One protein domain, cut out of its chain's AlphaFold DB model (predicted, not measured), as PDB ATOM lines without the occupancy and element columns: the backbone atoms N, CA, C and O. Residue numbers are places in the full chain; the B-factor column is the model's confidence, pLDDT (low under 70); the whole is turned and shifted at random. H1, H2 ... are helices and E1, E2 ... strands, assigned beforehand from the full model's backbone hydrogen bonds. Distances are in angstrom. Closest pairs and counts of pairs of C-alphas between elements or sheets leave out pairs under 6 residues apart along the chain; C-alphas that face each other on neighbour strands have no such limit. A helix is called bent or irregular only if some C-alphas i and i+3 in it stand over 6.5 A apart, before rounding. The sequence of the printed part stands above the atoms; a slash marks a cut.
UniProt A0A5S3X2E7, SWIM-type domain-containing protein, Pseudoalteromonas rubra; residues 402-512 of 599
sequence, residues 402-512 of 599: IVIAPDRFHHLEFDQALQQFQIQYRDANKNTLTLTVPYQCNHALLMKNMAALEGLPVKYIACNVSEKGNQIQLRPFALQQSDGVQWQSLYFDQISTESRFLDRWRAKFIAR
ATOM      1  N   ILE A 402     128.132 161.370 177.630       91.38
ATOM      2  CA  ILE A 402     129.038 162.399 177.126       91.38
ATOM      3  C   ILE A 402     129.490 162.054 175.714       91.38
ATOM      4  O   ILE A 402     129.532 160.887 175.323       91.38
ATOM      5  N   VAL A 403     129.878 163.081 174.965       93.19
ATOM      6  CA  VAL A 403     130.619 162.922 173.717       93.19
ATOM      7  C   VAL A 403     132.012 163.484 173.933       93.19
ATOM      8  O   VAL A 403     132.159 164.605 174.413       93.19
ATOM      9  N   ILE A 404     133.037 162.710 173.602       93.75
ATOM     10  CA  ILE A 404     134.433 163.144 173.679       93.75
ATOM     11  C   ILE A 404     135.006 163.301 172.275       93.75
ATOM     12  O   ILE A 404     134.636 162.554 171.369       93.75
ATOM     13  N   ALA A 405     135.916 164.255 172.113       93.56
ATOM     14  CA  ALA A 405     136.702 164.454 170.903       93.56
ATOM     15  C   ALA A 405     138.169 164.117 171.206       93.56
ATOM     16  O   ALA A 405     138.917 164.994 171.639       93.56
ATOM     17  N   PRO A 406     138.575 162.841 171.084       93.06
ATOM     18  CA  PRO A 406     139.950 162.459 171.359       93.06
ATOM     19  C   PRO A 406     140.900 163.024 170.298       93.06
ATOM     20  O   PRO A 406     140.585 163.019 169.113       93.06
ATOM     21  N   ASP A 407     142.091 163.445 170.720       90.19
ATOM     22  CA  ASP A 407     143.155 163.874 169.805       90.19
ATOM     23  C   ASP A 407     143.902 162.659 169.242       90.19
ATOM     24  O   ASP A 407     144.122 162.533 168.036       90.19
ATOM     25  N   ARG A 408     144.278 161.713 170.116       89.50
ATOM     26  CA  ARG A 408     145.114 160.580 169.709       89.50
ATOM     27  C   ARG A 408     144.829 159.297 170.474       89.50
ATOM     28  O   ARG A 408     144.687 159.295 171.695       89.50
ATOM     29  N   PHE A 409     144.827 158.175 169.755       91.25
ATOM     30  CA  PHE A 409     144.861 156.842 170.359       91.25
ATOM     31  C   PHE A 409     146.143 156.660 171.185       91.25
ATOM     32  O   PHE A 409     147.242 156.982 170.719       91.25
ATOM     33  N   HIS A 410     146.011 156.123 172.397       89.94
ATOM     34  CA  HIS A 410     147.137 155.872 173.289       89.94
ATOM     35  C   HIS A 410     147.439 154.384 173.458       89.94
ATOM     36  O   HIS A 410     148.579 153.969 173.237       89.94
ATOM     37  N   HIS A 411     146.447 153.599 173.879       87.88
ATOM     38  CA  HIS A 411     146.658 152.206 174.257       87.88
ATOM     39  C   HIS A 411     145.375 151.375 174.150       87.88
ATOM     40  O   HIS A 411     144.278 151.904 174.299       87.88
ATOM     41  N   LEU A 412     145.517 150.070 173.923       85.25
ATOM     42  CA  LEU A 412     144.433 149.092 173.966       85.25
ATOM     43  C   LEU A 412     144.922 147.862 174.730       85.25
ATOM     44  O   LEU A 412     145.939 147.268 174.367       85.25
ATOM     45  N   GLU A 413     144.157 147.441 175.730       82.75
ATOM     46  CA  GLU A 413     144.418 146.215 176.473       82.75
ATOM     47  C   GLU A 413     143.140 145.451 176.829       82.75
ATOM     48  O   GLU A 413     142.025 145.975 176.813       82.75
ATOM     49  N   PHE A 414     143.320 144.170 177.150       71.81
ATOM     50  CA  PHE A 414     142.285 143.355 177.770       71.81
ATOM     51  C   PHE A 414     142.724 143.003 179.184       71.81
ATOM     52  O   PHE A 414     143.646 142.202 179.370       71.81
ATOM     53  N   ASP A 415     142.033 143.569 180.165       72.00
ATOM     54  CA  ASP A 415     142.212 143.224 181.563       72.00
ATOM     55  C   ASP A 415     141.610 141.835 181.809       72.00
ATOM     56  O   ASP A 415     140.391 141.645 181.868       72.00
ATOM     57  N   GLN A 416     142.489 140.841 181.934       60.50
ATOM     58  CA  GLN A 416     142.105 139.453 182.177       60.50
ATOM     59  C   GLN A 416     141.485 139.247 183.561       60.50
ATOM     60  O   GLN A 416     140.643 138.363 183.713       60.50
ATOM     61  N   ALA A 417     141.881 140.029 184.565       64.06
ATOM     62  CA  ALA A 417     141.358 139.888 185.918       64.06
ATOM     63  C   ALA A 417     139.927 140.432 186.001       64.06
ATOM     64  O   ALA A 417     139.052 139.791 186.582       64.06
ATOM     65  N   LEU A 418     139.681 141.583 185.373       65.75
ATOM     66  CA  LEU A 418     138.372 142.242 185.365       65.75
ATOM     67  C   LEU A 418     137.469 141.824 184.198       65.75
ATOM     68  O   LEU A 418     136.309 142.251 184.153       65.75
ATOM     69  N   GLN A 419     137.986 141.002 183.279       66.50
ATOM     70  CA  GLN A 419     137.320 140.566 182.048       66.50
ATOM     71  C   GLN A 419     136.760 141.761 181.264       66.50
ATOM     72  O   GLN A 419     135.579 141.809 180.917       66.50
ATOM     73  N   GLN A 420     137.603 142.766 181.034       78.50
ATOM     74  CA  GLN A 420     137.217 144.047 180.445       78.50
ATOM     75  C   GLN A 420     138.200 144.461 179.352       78.50
ATOM     76  O   GLN A 420     139.411 144.359 179.517       78.50
ATOM     77  N   PHE A 421     137.673 144.956 178.236       78.25
ATOM     78  CA  PHE A 421     138.459 145.694 177.255       78.25
ATOM     79  C   PHE A 421     138.622 147.132 177.727       78.25
ATOM     80  O   PHE A 421     137.632 147.766 178.094       78.25
ATOM     81  N   GLN A 422     139.852 147.629 177.682       87.94
ATOM     82  CA  GLN A 422     140.192 149.008 177.994       87.94
ATOM     83  C   GLN A 422     140.882 149.640 176.790       87.94
ATOM     84  O   GLN A 422     141.861 149.106 176.271       87.94
ATOM     85  N   ILE A 423     140.367 150.779 176.345       90.31
ATOM     86  CA  ILE A 423     140.990 151.606 175.317       90.31
ATOM     87  C   ILE A 423     141.267 152.983 175.895       90.31
ATOM     88  O   ILE A 423     140.419 153.569 176.559       90.31
ATOM     89  N   GLN A 424     142.462 153.498 175.656       92.75
ATOM     90  CA  GLN A 424     142.903 154.781 176.168       92.75
ATOM     91  C   GLN A 424     143.106 155.754 175.016       92.75
ATOM     92  O   GLN A 424     143.804 155.448 174.044       92.75
ATOM     93  N   TYR A 425     142.535 156.942 175.165       93.19
ATOM     94  CA  TYR A 425     142.748 158.082 174.282       93.19
ATOM     95  C   TYR A 425     143.386 159.231 175.046       93.19
ATOM     96  O   TYR A 425     143.270 159.314 176.267       93.19
ATOM     97  N   ARG A 426     144.057 160.122 174.320       93.44
ATOM     98  CA  ARG A 426     144.583 161.381 174.843       93.44
ATOM     99  C   ARG A 426     143.911 162.570 174.183       93.44
ATOM    100  O   ARG A 426     143.565 162.490 173.004       93.44
ATOM    101  N   ASP A 427     143.754 163.644 174.945       91.81
ATOM    102  CA  ASP A 427     143.431 164.968 174.415       91.81
ATOM    103  C   ASP A 427     144.703 165.727 173.985       91.81
ATOM    104  O   ASP A 427     145.832 165.247 174.161       91.81
ATOM    105  N   ALA A 428     144.528 166.936 173.443       88.31
ATOM    106  CA  ALA A 428     145.629 167.816 173.037       88.31
ATOM    107  C   ALA A 428     146.548 168.213 174.215       88.31
ATOM    108  O   ALA A 428     147.743 168.460 174.030       88.31
ATOM    109  N   ASN A 429     146.011 168.204 175.440       88.75
ATOM    110  CA  ASN A 429     146.726 168.493 176.684       88.75
ATOM    111  C   ASN A 429     147.447 167.259 177.263       88.75
ATOM    112  O   ASN A 429     148.096 167.352 178.306       88.75
ATOM    113  N   LYS A 430     147.408 166.116 176.561       88.88
ATOM    114  CA  LYS A 430     147.977 164.815 176.957       88.88
ATOM    115  C   LYS A 430     147.300 164.166 178.168       88.88
ATOM    116  O   LYS A 430     147.822 163.160 178.663       88.88
ATOM    117  N   ASN A 431     146.150 164.667 178.618       89.38
ATOM    118  CA  ASN A 431     145.334 163.962 179.599       89.38
ATOM    119  C   ASN A 431     144.841 162.665 178.966       89.38
ATOM    120  O   ASN A 431     144.453 162.641 177.801       89.38
ATOM    121  N   THR A 432     144.892 161.569 179.719       91.00
ATOM    122  CA  THR A 432     144.492 160.250 179.220       91.00
ATOM    123  C   THR A 432     143.131 159.882 179.779       91.00
ATOM    124  O   THR A 432     142.891 160.035 180.975       91.00
ATOM    125  N   LEU A 433     142.267 159.357 178.917       91.81
ATOM    126  CA  LEU A 433     140.948 158.877 179.281       91.81
ATOM    127  C   LEU A 433     140.762 157.424 178.856       91.81
ATOM    128  O   LEU A 433     141.043 157.068 177.710       91.81
ATOM    129  N   THR A 434     140.277 156.599 179.783       92.12
ATOM    130  CA  THR A 434     140.077 155.161 179.579       92.12
ATOM    131  C   THR A 434     138.603 154.857 179.337       92.12
ATOM    132  O   THR A 434     137.753 155.158 180.176       92.12
ATOM    133  N   LEU A 435     138.304 154.228 178.204       92.69
ATOM    134  CA  LEU A 435     136.988 153.694 177.874       92.69
ATOM    135  C   LEU A 435     136.987 152.187 178.113       92.69
ATOM    136  O   LEU A 435     137.917 151.484 177.714       92.69
ATOM    137  N   THR A 436     135.921 151.691 178.733       89.00
ATOM    138  CA  THR A 436     135.873 150.343 179.291       89.00
ATOM    139  C   THR A 436     134.617 149.604 178.856       89.00
ATOM    140  O   THR A 436     133.493 150.084 179.017       89.00
ATOM    141  N   VAL A 437     134.800 148.378 178.361       83.81
ATOM    142  CA  VAL A 437     133.704 147.481 177.982       83.81
ATOM    143  C   VAL A 437     133.876 146.125 178.675       83.81
ATOM    144  O   VAL A 437     134.890 145.458 178.464       83.81
ATOM    145  N   PRO A 438     132.899 145.657 179.472       77.81
ATOM    146  CA  PRO A 438     132.939 144.317 180.047       77.81
ATOM    147  C   PRO A 438     132.706 143.238 178.988       77.81
ATOM    148  O   PRO A 438     131.817 143.357 178.140       77.81
ATOM    149  N   TYR A 439     133.481 142.156 179.073       68.81
ATOM    150  CA  TYR A 439     133.299 140.977 178.241       68.81
ATOM    151  C   TYR A 439     131.987 140.277 178.568       68.81
ATOM    152  O   TYR A 439     131.759 139.816 179.685       68.81
ATOM    153  N   GLN A 440     131.126 140.200 177.560       66.06
ATOM    154  CA  GLN A 440     129.878 139.452 177.584       66.06
ATOM    155  C   GLN A 440     129.707 138.762 176.229       66.06
ATOM    156  O   GLN A 440     130.125 139.286 175.194       66.06
ATOM    157  N   CYS A 441     129.108 137.570 176.219       55.88
ATOM    158  CA  CYS A 441     128.957 136.767 175.001       55.88
ATOM    159  C   CYS A 441     128.115 137.465 173.915       55.88
ATOM    160  O   CYS A 441     128.375 137.286 172.729       55.88
ATOM    161  N   ASN A 442     127.167 138.313 174.315       62.38
ATOM    162  CA  ASN A 442     126.339 139.150 173.445       62.38
ATOM    163  C   ASN A 442     127.037 140.441 172.962       62.38
ATOM    164  O   ASN A 442     126.462 141.169 172.162       62.38
ATOM    165  N   HIS A 443     128.272 140.724 173.392       71.19
ATOM    166  CA  HIS A 443     129.068 141.886 172.963       71.19
ATOM    167  C   HIS A 443     130.163 141.526 171.946       71.19
ATOM    168  O   HIS A 443     131.119 142.276 171.763       71.19
ATOM    169  N   ALA A 444     130.061 140.381 171.266       68.81
ATOM    170  CA  ALA A 444     131.118 139.902 170.374       68.81
ATOM    171  C   ALA A 444     131.475 140.899 169.251       68.81
ATOM    172  O   ALA A 444     132.656 141.067 168.943       68.81
ATOM    173  N   LEU A 445     130.480 141.569 168.656       79.38
ATOM    174  CA  LEU A 445     130.709 142.586 167.624       79.38
ATOM    175  C   LEU A 445     131.335 143.858 168.211       79.38
ATOM    176  O   LEU A 445     132.341 144.328 167.691       79.38
ATOM    177  N   LEU A 446     130.830 144.328 169.356       83.88
ATOM    178  CA  LEU A 446     131.427 145.433 170.109       83.88
ATOM    179  C   LEU A 446     132.908 145.189 170.402       83.88
ATOM    180  O   LEU A 446     133.728 146.062 170.150       83.88
ATOM    181  N   MET A 447     133.278 143.992 170.857       76.88
ATOM    182  CA  MET A 447     134.683 143.676 171.133       76.88
ATOM    183  C   MET A 447     135.552 143.673 169.876       76.88
ATOM    184  O   MET A 447     136.692 144.135 169.918       76.88
ATOM    185  N   LYS A 448     135.020 143.198 168.743       78.06
ATOM    186  CA  LYS A 448     135.707 143.299 167.447       78.06
ATOM    187  C   LYS A 448     135.919 144.750 167.042       78.06
ATOM    188  O   LYS A 448     137.031 145.105 166.663       78.06
ATOM    189  N   ASN A 449     134.885 145.575 167.171       87.56
ATOM    190  CA  ASN A 449     134.951 146.988 166.829       87.56
ATOM    191  C   ASN A 449     135.917 147.745 167.742       87.56
ATOM    192  O   ASN A 449     136.756 148.474 167.236       87.56
ATOM    193  N   MET A 450     135.882 147.503 169.056       83.69
ATOM    194  CA  MET A 450     136.825 148.078 170.025       83.69
ATOM    195  C   MET A 450     138.277 147.745 169.676       83.69
ATOM    196  O   MET A 450     139.135 148.622 169.695       83.69
ATOM    197  N   ALA A 451     138.551 146.490 169.309       79.81
ATOM    198  CA  ALA A 451     139.885 146.074 168.896       79.81
ATOM    199  C   ALA A 451     140.319 146.691 167.556       79.81
ATOM    200  O   ALA A 451     141.509 146.888 167.335       79.81
ATOM    201  N   ALA A 452     139.370 146.991 166.667       83.44
ATOM    202  CA  ALA A 452     139.642 147.660 165.401       83.44
ATOM    203  C   ALA A 452     139.988 149.147 165.560       83.44
ATOM    204  O   ALA A 452     140.570 149.719 164.646       83.44
ATOM    205  N   LEU A 453     139.664 149.770 166.699       84.38
ATOM    206  CA  LEU A 453     139.989 151.179 166.947       84.38
ATOM    207  C   LEU A 453     141.497 151.431 167.085       84.38
ATOM    208  O   LEU A 453     141.935 152.573 166.958       84.38
ATOM    209  N   GLU A 454     142.301 150.387 167.317       82.00
ATOM    210  CA  GLU A 454     143.762 150.476 167.274       82.00
ATOM    211  C   GLU A 454     144.216 150.886 165.858       82.00
ATOM    212  O   GLU A 454     144.283 150.069 164.943       82.00
ATOM    213  N   GLY A 455     144.533 152.172 165.681       72.75
ATOM    214  CA  GLY A 455     145.015 152.728 164.413       72.75
ATOM    215  C   GLY A 455     143.946 153.362 163.520       72.75
ATOM    216  O   GLY A 455     144.293 153.834 162.438       72.75
ATOM    217  N   LEU A 456     142.684 153.427 163.959       82.06
ATOM    218  CA  LEU A 456     141.648 154.195 163.265       82.06
ATOM    219  C   LEU A 456     141.611 155.645 163.777       82.06
ATOM    220  O   LEU A 456     141.609 155.859 164.992       82.06
ATOM    221  N   PRO A 457     141.564 156.650 162.886       86.06
ATOM    222  CA  PRO A 457     141.400 158.036 163.294       86.06
ATOM    223  C   PRO A 457     139.940 158.272 163.705       86.06
ATOM    224  O   PRO A 457     139.012 158.131 162.905       86.06
ATOM    225  N   VAL A 458     139.730 158.598 164.979       90.88
ATOM    226  CA  VAL A 458     138.403 158.814 165.562       90.88
ATOM    227  C   VAL A 458     138.244 160.288 165.899       90.88
ATOM    228  O   VAL A 458     139.075 160.850 166.602       90.88
ATOM    229  N   LYS A 459     137.169 160.907 165.404       92.00
ATOM    230  CA  LYS A 459     136.844 162.314 165.655       92.00
ATOM    231  C   LYS A 459     136.011 162.493 166.914       92.00
ATOM    232  O   LYS A 459     136.303 163.372 167.713       92.00
ATOM    233  N   TYR A 460     134.983 161.662 167.084       93.31
ATOM    234  CA  TYR A 460     134.104 161.705 168.250       93.31
ATOM    235  C   TYR A 460     133.761 160.307 168.737       93.31
ATOM    236  O   TYR A 460     133.610 159.385 167.935       93.31
ATOM    237  N   ILE A 461     133.591 160.165 170.050       94.69
ATOM    238  CA  ILE A 461     133.099 158.943 170.688       94.69
ATOM    239  C   ILE A 461     131.982 159.328 171.648       94.69
ATOM    240  O   ILE A 461     132.183 160.162 172.529       94.69
ATOM    241  N   ALA A 462     130.812 158.715 171.490       95.00
ATOM    242  CA  ALA A 462     129.726 158.831 172.449       95.00
ATOM    243  C   ALA A 462     129.843 157.719 173.498       95.00
ATOM    244  O   ALA A 462     129.973 156.531 173.170       95.00
ATOM    245  N   CYS A 463     129.800 158.121 174.766       94.44
ATOM    246  CA  CYS A 463     130.007 157.256 175.914       94.44
ATOM    247  C   CYS A 463     128.853 157.370 176.906       94.44
ATOM    248  O   CYS A 463     128.397 158.464 177.234       94.44
ATOM    249  N   ASN A 464     128.432 156.226 177.433       92.12
ATOM    250  CA  ASN A 464     127.658 156.141 178.660       92.12
ATOM    251  C   ASN A 464     128.619 156.295 179.845       92.12
ATOM    252  O   ASN A 464     129.634 155.593 179.927       92.12
ATOM    253  N   VAL A 465     128.306 157.229 180.738       89.12
ATOM    254  CA  VAL A 465     129.020 157.439 181.993       89.12
ATOM    255  C   VAL A 465     128.320 156.607 183.052       89.12
ATOM    256  O   VAL A 465     127.207 156.904 183.483       89.12
ATOM    257  N   SER A 466     128.986 155.540 183.479       81.75
ATOM    258  CA  SER A 466     128.468 154.667 184.523       81.75
ATOM    259  C   SER A 466     129.446 154.587 185.679       81.75
ATOM    260  O   SER A 466     130.646 154.390 185.501       81.75
ATOM    261  N   GLU A 467     128.931 154.712 186.894       72.50
ATOM    262  CA  GLU A 467     129.721 154.430 188.082       72.50
ATOM    263  C   GLU A 467     129.682 152.932 188.366       72.50
ATOM    264  O   GLU A 467     128.684 152.400 188.866       72.50
ATOM    265  N   LYS A 468     130.787 152.243 188.088       61.22
ATOM    266  CA  LYS A 468     130.993 150.874 188.556       61.22
ATOM    267  C   LYS A 468     132.138 150.893 189.542       61.22
ATOM    268  O   LYS A 468     133.295 150.700 189.188       61.22
ATOM    269  N   GLY A 469     131.791 151.143 190.791       63.53
ATOM    270  CA  GLY A 469     132.810 151.340 191.795       63.53
ATOM    271  C   GLY A 469     133.211 152.809 191.976       63.53
ATOM    272  O   GLY A 469     132.349 153.667 191.813       63.53
ATOM    273  N   ASN A 470     134.471 153.099 192.357       43.78
ATOM    274  CA  ASN A 470     135.043 154.472 192.294       43.78
ATOM    275  C   ASN A 470     135.695 154.759 190.951       43.78
ATOM    276  O   ASN A 470     136.349 155.784 190.778       43.78
ATOM    277  N   GLN A 471     135.551 153.847 190.004       61.25
ATOM    278  CA  GLN A 471     135.956 154.107 188.648       61.25
ATOM    279  C   GLN A 471     134.726 154.552 187.878       61.25
ATOM    280  O   GLN A 471     133.730 153.831 187.763       61.25
ATOM    281  N   ILE A 472     134.822 155.770 187.360       76.62
ATOM    282  CA  ILE A 472     133.966 156.209 186.275       76.62
ATOM    283  C   ILE A 472     134.301 155.307 185.094       76.62
ATOM    284  O   ILE A 472     135.424 155.295 184.594       76.62
ATOM    285  N   GLN A 473     133.329 154.500 184.694       84.06
ATOM    286  CA  GLN A 473     133.433 153.677 183.509       84.06
ATOM    287  C   GLN A 473     132.759 154.401 182.363       84.06
ATOM    288  O   GLN A 473     131.542 154.603 182.361       84.06
ATOM    289  N   LEU A 474     133.567 154.736 181.367       90.62
ATOM    290  CA  LEU A 474     133.086 155.257 180.104       90.62
ATOM    291  C   LEU A 474     132.881 154.109 179.149       90.62
ATOM    292  O   LEU A 474     133.838 153.540 178.632       90.62
ATOM    293  N   ARG A 475     131.621 153.751 178.928       91.88
ATOM    294  CA  ARG A 475     131.280 152.706 177.974       91.88
ATOM    295  C   ARG A 475     130.974 153.348 176.627       91.88
ATOM    296  O   ARG A 475     129.964 154.039 176.515       91.88
ATOM    297  N   PRO A 476     131.812 153.149 175.601       94.31
ATOM    298  CA  PRO A 476     131.551 153.707 174.288       94.31
ATOM    299  C   PRO A 476     130.443 152.906 173.593       94.31
ATOM    300  O   PRO A 476     130.409 151.677 173.687       94.31
ATOM    301  N   PHE A 477     129.545 153.592 172.888       94.25
ATOM    302  CA  PHE A 477     128.452 152.943 172.147       94.25
ATOM    303  C   PHE A 477     128.347 153.384 170.682       94.25
ATOM    304  O   PHE A 477     127.868 152.613 169.848       94.25
ATOM    305  N   ALA A 478     128.841 154.576 170.347       94.69
ATOM    306  CA  ALA A 478     128.897 155.081 168.980       94.69
ATOM    307  C   ALA A 478     130.148 155.940 168.769       94.69
ATOM    308  O   ALA A 478     130.719 156.465 169.727       94.69
ATOM    309  N   LEU A 479     130.575 156.085 167.517       93.50
ATOM    310  CA  LEU A 479     131.696 156.945 167.146       93.50
ATOM    311  C   LEU A 479     131.509 157.576 165.770       93.50
ATOM    312  O   LEU A 479     130.720 157.093 164.960       93.50
ATOM    313  N   GLN A 480     132.291 158.613 165.497       91.19
ATOM    314  CA  GLN A 480     132.496 159.172 164.165       91.19
ATOM    315  C   GLN A 480     133.994 159.137 163.843       91.19
ATOM    316  O   GLN A 480     134.811 159.601 164.642       91.19
ATOM    317  N   GLN A 481     134.359 158.586 162.687       87.88
ATOM    318  CA  GLN A 481     135.743 158.569 162.198       87.88
ATOM    319  C   GLN A 481     136.156 159.951 161.662       87.88
ATOM    320  O   GLN A 481     135.305 160.761 161.304       87.88
ATOM    321  N   SER A 482     137.455 160.252 161.619       79.12
ATOM    322  CA  SER A 482     137.951 161.573 161.187       79.12
ATOM    323  C   SER A 482     137.814 161.836 159.686       79.12
ATOM    324  O   SER A 482     137.724 162.992 159.279       79.12
ATOM    325  N   ASP A 483     137.790 160.783 158.877       70.56
ATOM    326  CA  ASP A 483     137.588 160.794 157.424       70.56
ATOM    327  C   ASP A 483     136.113 160.608 157.018       70.56
ATOM    328  O   ASP A 483     135.723 160.917 155.890       70.56
ATOM    329  N   GLY A 484     135.281 160.128 157.944       61.06
ATOM    330  CA  GLY A 484     133.876 159.821 157.727       61.06
ATOM    331  C   GLY A 484     132.926 160.922 158.199       61.06
ATOM    332  O   GLY A 484     132.978 161.390 159.332       61.06
ATOM    333  N   VAL A 485     131.947 161.267 157.361       63.12
ATOM    334  CA  VAL A 485     130.803 162.102 157.783       63.12
ATOM    335  C   VAL A 485     129.812 161.293 158.636       63.12
ATOM    336  O   VAL A 485     129.006 161.862 159.368       63.12
ATOM    337  N   GLN A 486     129.845 159.958 158.572       78.94
ATOM    338  CA  GLN A 486     128.837 159.107 159.205       78.94
ATOM    339  C   GLN A 486     129.256 158.590 160.577       78.94
ATOM    340  O   GLN A 486     130.375 158.125 160.779       78.94
ATOM    341  N   TRP A 487     128.301 158.645 161.498       90.00
ATOM    342  CA  TRP A 487     128.373 157.958 162.775       90.00
ATOM    343  C   TRP A 487     128.190 156.454 162.574       90.00
ATOM    344  O   TRP A 487     127.454 156.029 161.683       90.00
ATOM    345  N   GLN A 488     128.853 155.666 163.411       92.44
ATOM    346  CA  GLN A 488     128.803 154.210 163.411       92.44
ATOM    347  C   GLN A 488     128.501 153.711 164.820       92.44
ATOM    348  O   GLN A 488     129.072 154.196 165.802       92.44
ATOM    349  N   SER A 489     127.623 152.717 164.921       94.06
ATOM    350  CA  SER A 489     127.345 152.061 166.194       94.06
ATOM    351  C   SER A 489     128.402 151.004 166.461       94.06
ATOM    352  O   SER A 489     128.614 150.103 165.650       94.06
ATOM    353  N   LEU A 490     128.997 151.045 167.650       92.25
ATOM    354  CA  LEU A 490     129.921 150.004 168.081       92.25
ATOM    355  C   LEU A 490     129.224 148.659 168.316       92.25
ATOM    356  O   LEU A 490     129.887 147.624 168.288       92.25
ATOM    357  N   TYR A 491     127.910 148.656 168.533       90.06
ATOM    358  CA  TYR A 491     127.138 147.444 168.797       90.06
ATOM    359  C   TYR A 491     126.607 146.773 167.537       90.06
ATOM    360  O   TYR A 491     126.490 145.549 167.525       90.06
ATOM    361  N   PHE A 492     126.268 147.558 166.513       90.75
ATOM    362  CA  PHE A 492     125.514 147.060 165.364       90.75
ATOM    363  C   PHE A 492     126.300 147.119 164.058       90.75
ATOM    364  O   PHE A 492     126.102 146.247 163.215       90.75
ATOM    365  N   ASP A 493     127.180 148.104 163.861       89.88
ATOM    366  CA  ASP A 493     127.934 148.231 162.610       89.88
ATOM    367  C   ASP A 493     129.243 147.452 162.651       89.88
ATOM    368  O   ASP A 493     129.771 147.130 163.712       89.88
ATOM    369  N   GLN A 494     129.784 147.143 161.476       86.88
ATOM    370  CA  GLN A 494     131.098 146.529 161.345       86.88
ATOM    371  C   GLN A 494     132.106 147.599 160.921       86.88
ATOM    372  O   GLN A 494     132.064 148.076 159.791       86.88
ATOM    373  N   ILE A 495     133.006 147.975 161.833       81.81
ATOM    374  CA  ILE A 495     133.939 149.097 161.624       81.81
ATOM    375  C   ILE A 495     135.218 148.650 160.895       81.81
ATOM    376  O   ILE A 495     135.829 149.430 160.171       81.81
ATOM    377  N   SER A 496     135.615 147.380 161.035       69.06
ATOM    378  CA  SER A 496     136.732 146.782 160.286       69.06
ATOM    379  C   SER A 496     136.630 145.253 160.233       69.06
ATOM    380  O   SER A 496     135.953 144.619 161.049       69.06
ATOM    381  N   THR A 497     137.314 144.646 159.263       54.22
ATOM    382  CA  THR A 497     137.435 143.193 159.071       54.22
ATOM    383  C   THR A 497     138.740 142.608 159.624       54.22
ATOM    384  O   THR A 497     138.787 141.405 159.874       54.22
ATOM    385  N   GLU A 498     139.776 143.418 159.874       51.44
ATOM    386  CA  GLU A 498     141.107 142.939 160.279       51.44
ATOM    387  C   GLU A 498     141.434 143.301 161.738       51.44
ATOM    388  O   GLU A 498     141.946 144.376 162.034       51.44
ATOM    389  N   SER A 499     141.182 142.384 162.677       52.31
ATOM    390  CA  SER A 499     141.606 142.540 164.077       52.31
ATOM    391  C   SER A 499     142.770 141.602 164.402       52.31
ATOM    392  O   SER A 499     142.588 140.505 164.930       52.31
ATOM    393  N   ARG A 500     144.007 142.063 164.167       53.66
ATOM    394  CA  ARG A 500     145.223 141.325 164.578       53.66
ATOM    395  C   ARG A 500     145.303 141.120 166.097       53.66
ATOM    396  O   ARG A 500     146.057 140.266 166.560       53.66
ATOM    397  N   PHE A 501     144.596 141.923 166.898       53.66
ATOM    398  CA  PHE A 501     144.548 141.785 168.357       53.66
ATOM    399  C   PHE A 501     143.740 140.556 168.791       53.66
ATOM    400  O   PHE A 501     144.246 139.755 169.576       53.66
ATOM    401  N   LEU A 502     142.526 140.358 168.258       48.44
ATOM    402  CA  LEU A 502     141.684 139.211 168.622       48.44
ATOM    403  C   LEU A 502     142.297 137.879 168.186       48.44
ATOM    404  O   LEU A 502     142.189 136.897 168.922       48.44
ATOM    405  N   ASP A 503     143.001 137.855 167.054       46.31
ATOM    406  CA  ASP A 503     143.721 136.668 166.588       46.31
ATOM    407  C   ASP A 503     144.932 136.343 167.481       46.31
ATOM    408  O   ASP A 503     145.117 135.194 167.893       46.31
ATOM    409  N   ARG A 504     145.708 137.362 167.893       54.03
ATOM    410  CA  ARG A 504     146.800 137.217 168.880       54.03
ATOM    411  C   ARG A 504     146.286 136.794 170.263       54.03
ATOM    412  O   ARG A 504     146.942 136.011 170.951       54.03
ATOM    413  N   TRP A 505     145.121 137.291 170.675       50.41
ATOM    414  CA  TRP A 505     144.489 136.962 171.953       50.41
ATOM    415  C   TRP A 505     143.916 135.538 171.965       50.41
ATOM    416  O   TRP A 505     144.194 134.777 172.893       50.41
ATOM    417  N   ARG A 506     143.215 135.120 170.898       39.94
ATOM    418  CA  ARG A 506     142.739 133.735 170.717       39.94
ATOM    419  C   ARG A 506     143.889 132.726 170.741       39.94
ATOM    420  O   ARG A 506     143.766 131.692 171.396       39.94
ATOM    421  N   ALA A 507     145.021 133.050 170.114       41.78
ATOM    422  CA  ALA A 507     146.219 132.211 170.147       41.78
ATOM    423  C   ALA A 507     146.819 132.060 171.564       41.78
ATOM    424  O   ALA A 507     147.298 130.984 171.913       41.78
ATOM    425  N   LYS A 508     146.743 133.100 172.412       40.62
ATOM    426  CA  LYS A 508     147.170 133.037 173.826       40.62
ATOM    427  C   LYS A 508     146.209 132.240 174.717       40.62
ATOM    428  O   LYS A 508     146.669 131.598 175.657       40.62
ATOM    429  N   PHE A 509     144.906 132.260 174.432       37.50
ATOM    430  CA  PHE A 509     143.889 131.582 175.247       37.50
ATOM    431  C   PHE A 509     143.845 130.063 175.014       37.50
ATOM    432  O   PHE A 509     143.673 129.305 175.964       37.50
ATOM    433  N   ILE A 510     144.089 129.600 173.779       35.69
ATOM    434  CA  ILE A 510     144.194 128.159 173.466       35.69
ATOM    435  C   ILE A 510     145.427 127.527 174.146       35.69
ATOM    436  O   ILE A 510     145.444 126.328 174.411       35.69
ATOM    437  N   ALA A 511     146.436 128.329 174.501       34.66
ATOM    438  CA  ALA A 511     147.664 127.860 175.141       34.66
ATOM    439  C   ALA A 511     147.619 127.815 176.685       34.66
ATOM    440  O   ALA A 511     148.551 127.289 177.294       34.66
ATOM    441  N   ARG A 512     146.583 128.356 177.347       36.66
ATOM    442  CA  ARG A 512     146.482 128.374 178.819       36.66
ATOM    443  C   ARG A 512     145.038 128.239 179.299       36.66
ATOM    444  O   ARG A 512     144.397 129.216 179.670       36.66
TER     445      ARG A 512
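This is residues 402 to 512 of the 599 residues of the protein "SWIM-type domain-containing protein" of Pseudoalteromonas rubra (UniProt A0A5S3X2E7). Two small antiparallel sheets cross each other, with E6 of the four-stranded sheet passing over E4 of the three-stranded one. H1 covers one face of the three-stranded sheet E2 E3 E4, and H2 leads away from the body, residues 506 to 512 sticking out. The printed part has 111 residues with seven named strands and two named helices, in the order E1 E2 E3 E4 H1 E5 E6 E7 H2; the sheets run E1 - E5 - E6 - E7 and E2 - E3 - E4. The class is mixed, helices and strands. The whole is compact, with a radius of gyration of the C-alphas of 13.7 A and spans of 40 by 35 by 26 A.

The larger sheet holds E1, residues 402 to 404, which begins at C-alpha 402 (129.038, 162.399, 177.126); E5, residues 458 to 468, 25.4 A long; E6, residues 471 to 481, 26.8 A; and E7, residues 487 to 489. E5 bends by 50 degrees at residue 464 and E6 by 65 degrees at residue 478. The other sheet holds E2, residues 408 to 415, 21.2 A; E3, residues 420 to 426, 19.6 A; and E4, residues 432 to 438, 19.7 A. H1, residues 441 to 452, is 18.0 A long and irregular: C-alphas 442 and 445 are 8.0 A apart. H2, residues 500 to 510, is 15.9 A long and ends at C-alpha 510 (144.194, 128.159, 173.466).

The sheet E1 E5 E6 E7 is strongly twisted. In the hairpin E5 and E6, N 462 and O 478 are 2.9 A apart; N 402 and O 463 of E1 and E5 are 2.9 A apart, and N 488 and O 479 of the hairpin E6 and E7 are 2.8 A apart. The closest C-alphas of E4 and E6, those of Leu 435 and Leu 474, are 4.8 A apart. E2 E3 E4 is a meander, each strand the antiparallel neighbour of the one before, as is E5 E6 E7; N 410 and O 424 of E2 and E3, and N 435 and O 423 of E3 and E4, are each 2.8 A apart. H1 is on the sheet E2 E3 E4 at a height over the sheet of 9.9 A, in two layers, a helix on one face of a sheet. H1 and H2 only just touch, with 3 pairs of C-alphas within 8 A, the closest being Ala 451 and Phe 501 at 6.4 A; H1 does so with residues 448 to 451 alone. Every O i to N i+4 pair is within hydrogen-bond range in H2, and 6 of 8 in H1.

The two C-alphas farthest apart, those of Val 485 and Arg 512, are 42.7 A apart. The printed part has no cut, and no link is long. The mean pLDDT of the printed part is 77.5; the residues under 70 include 496 to 512, and H2 has a mean of 46.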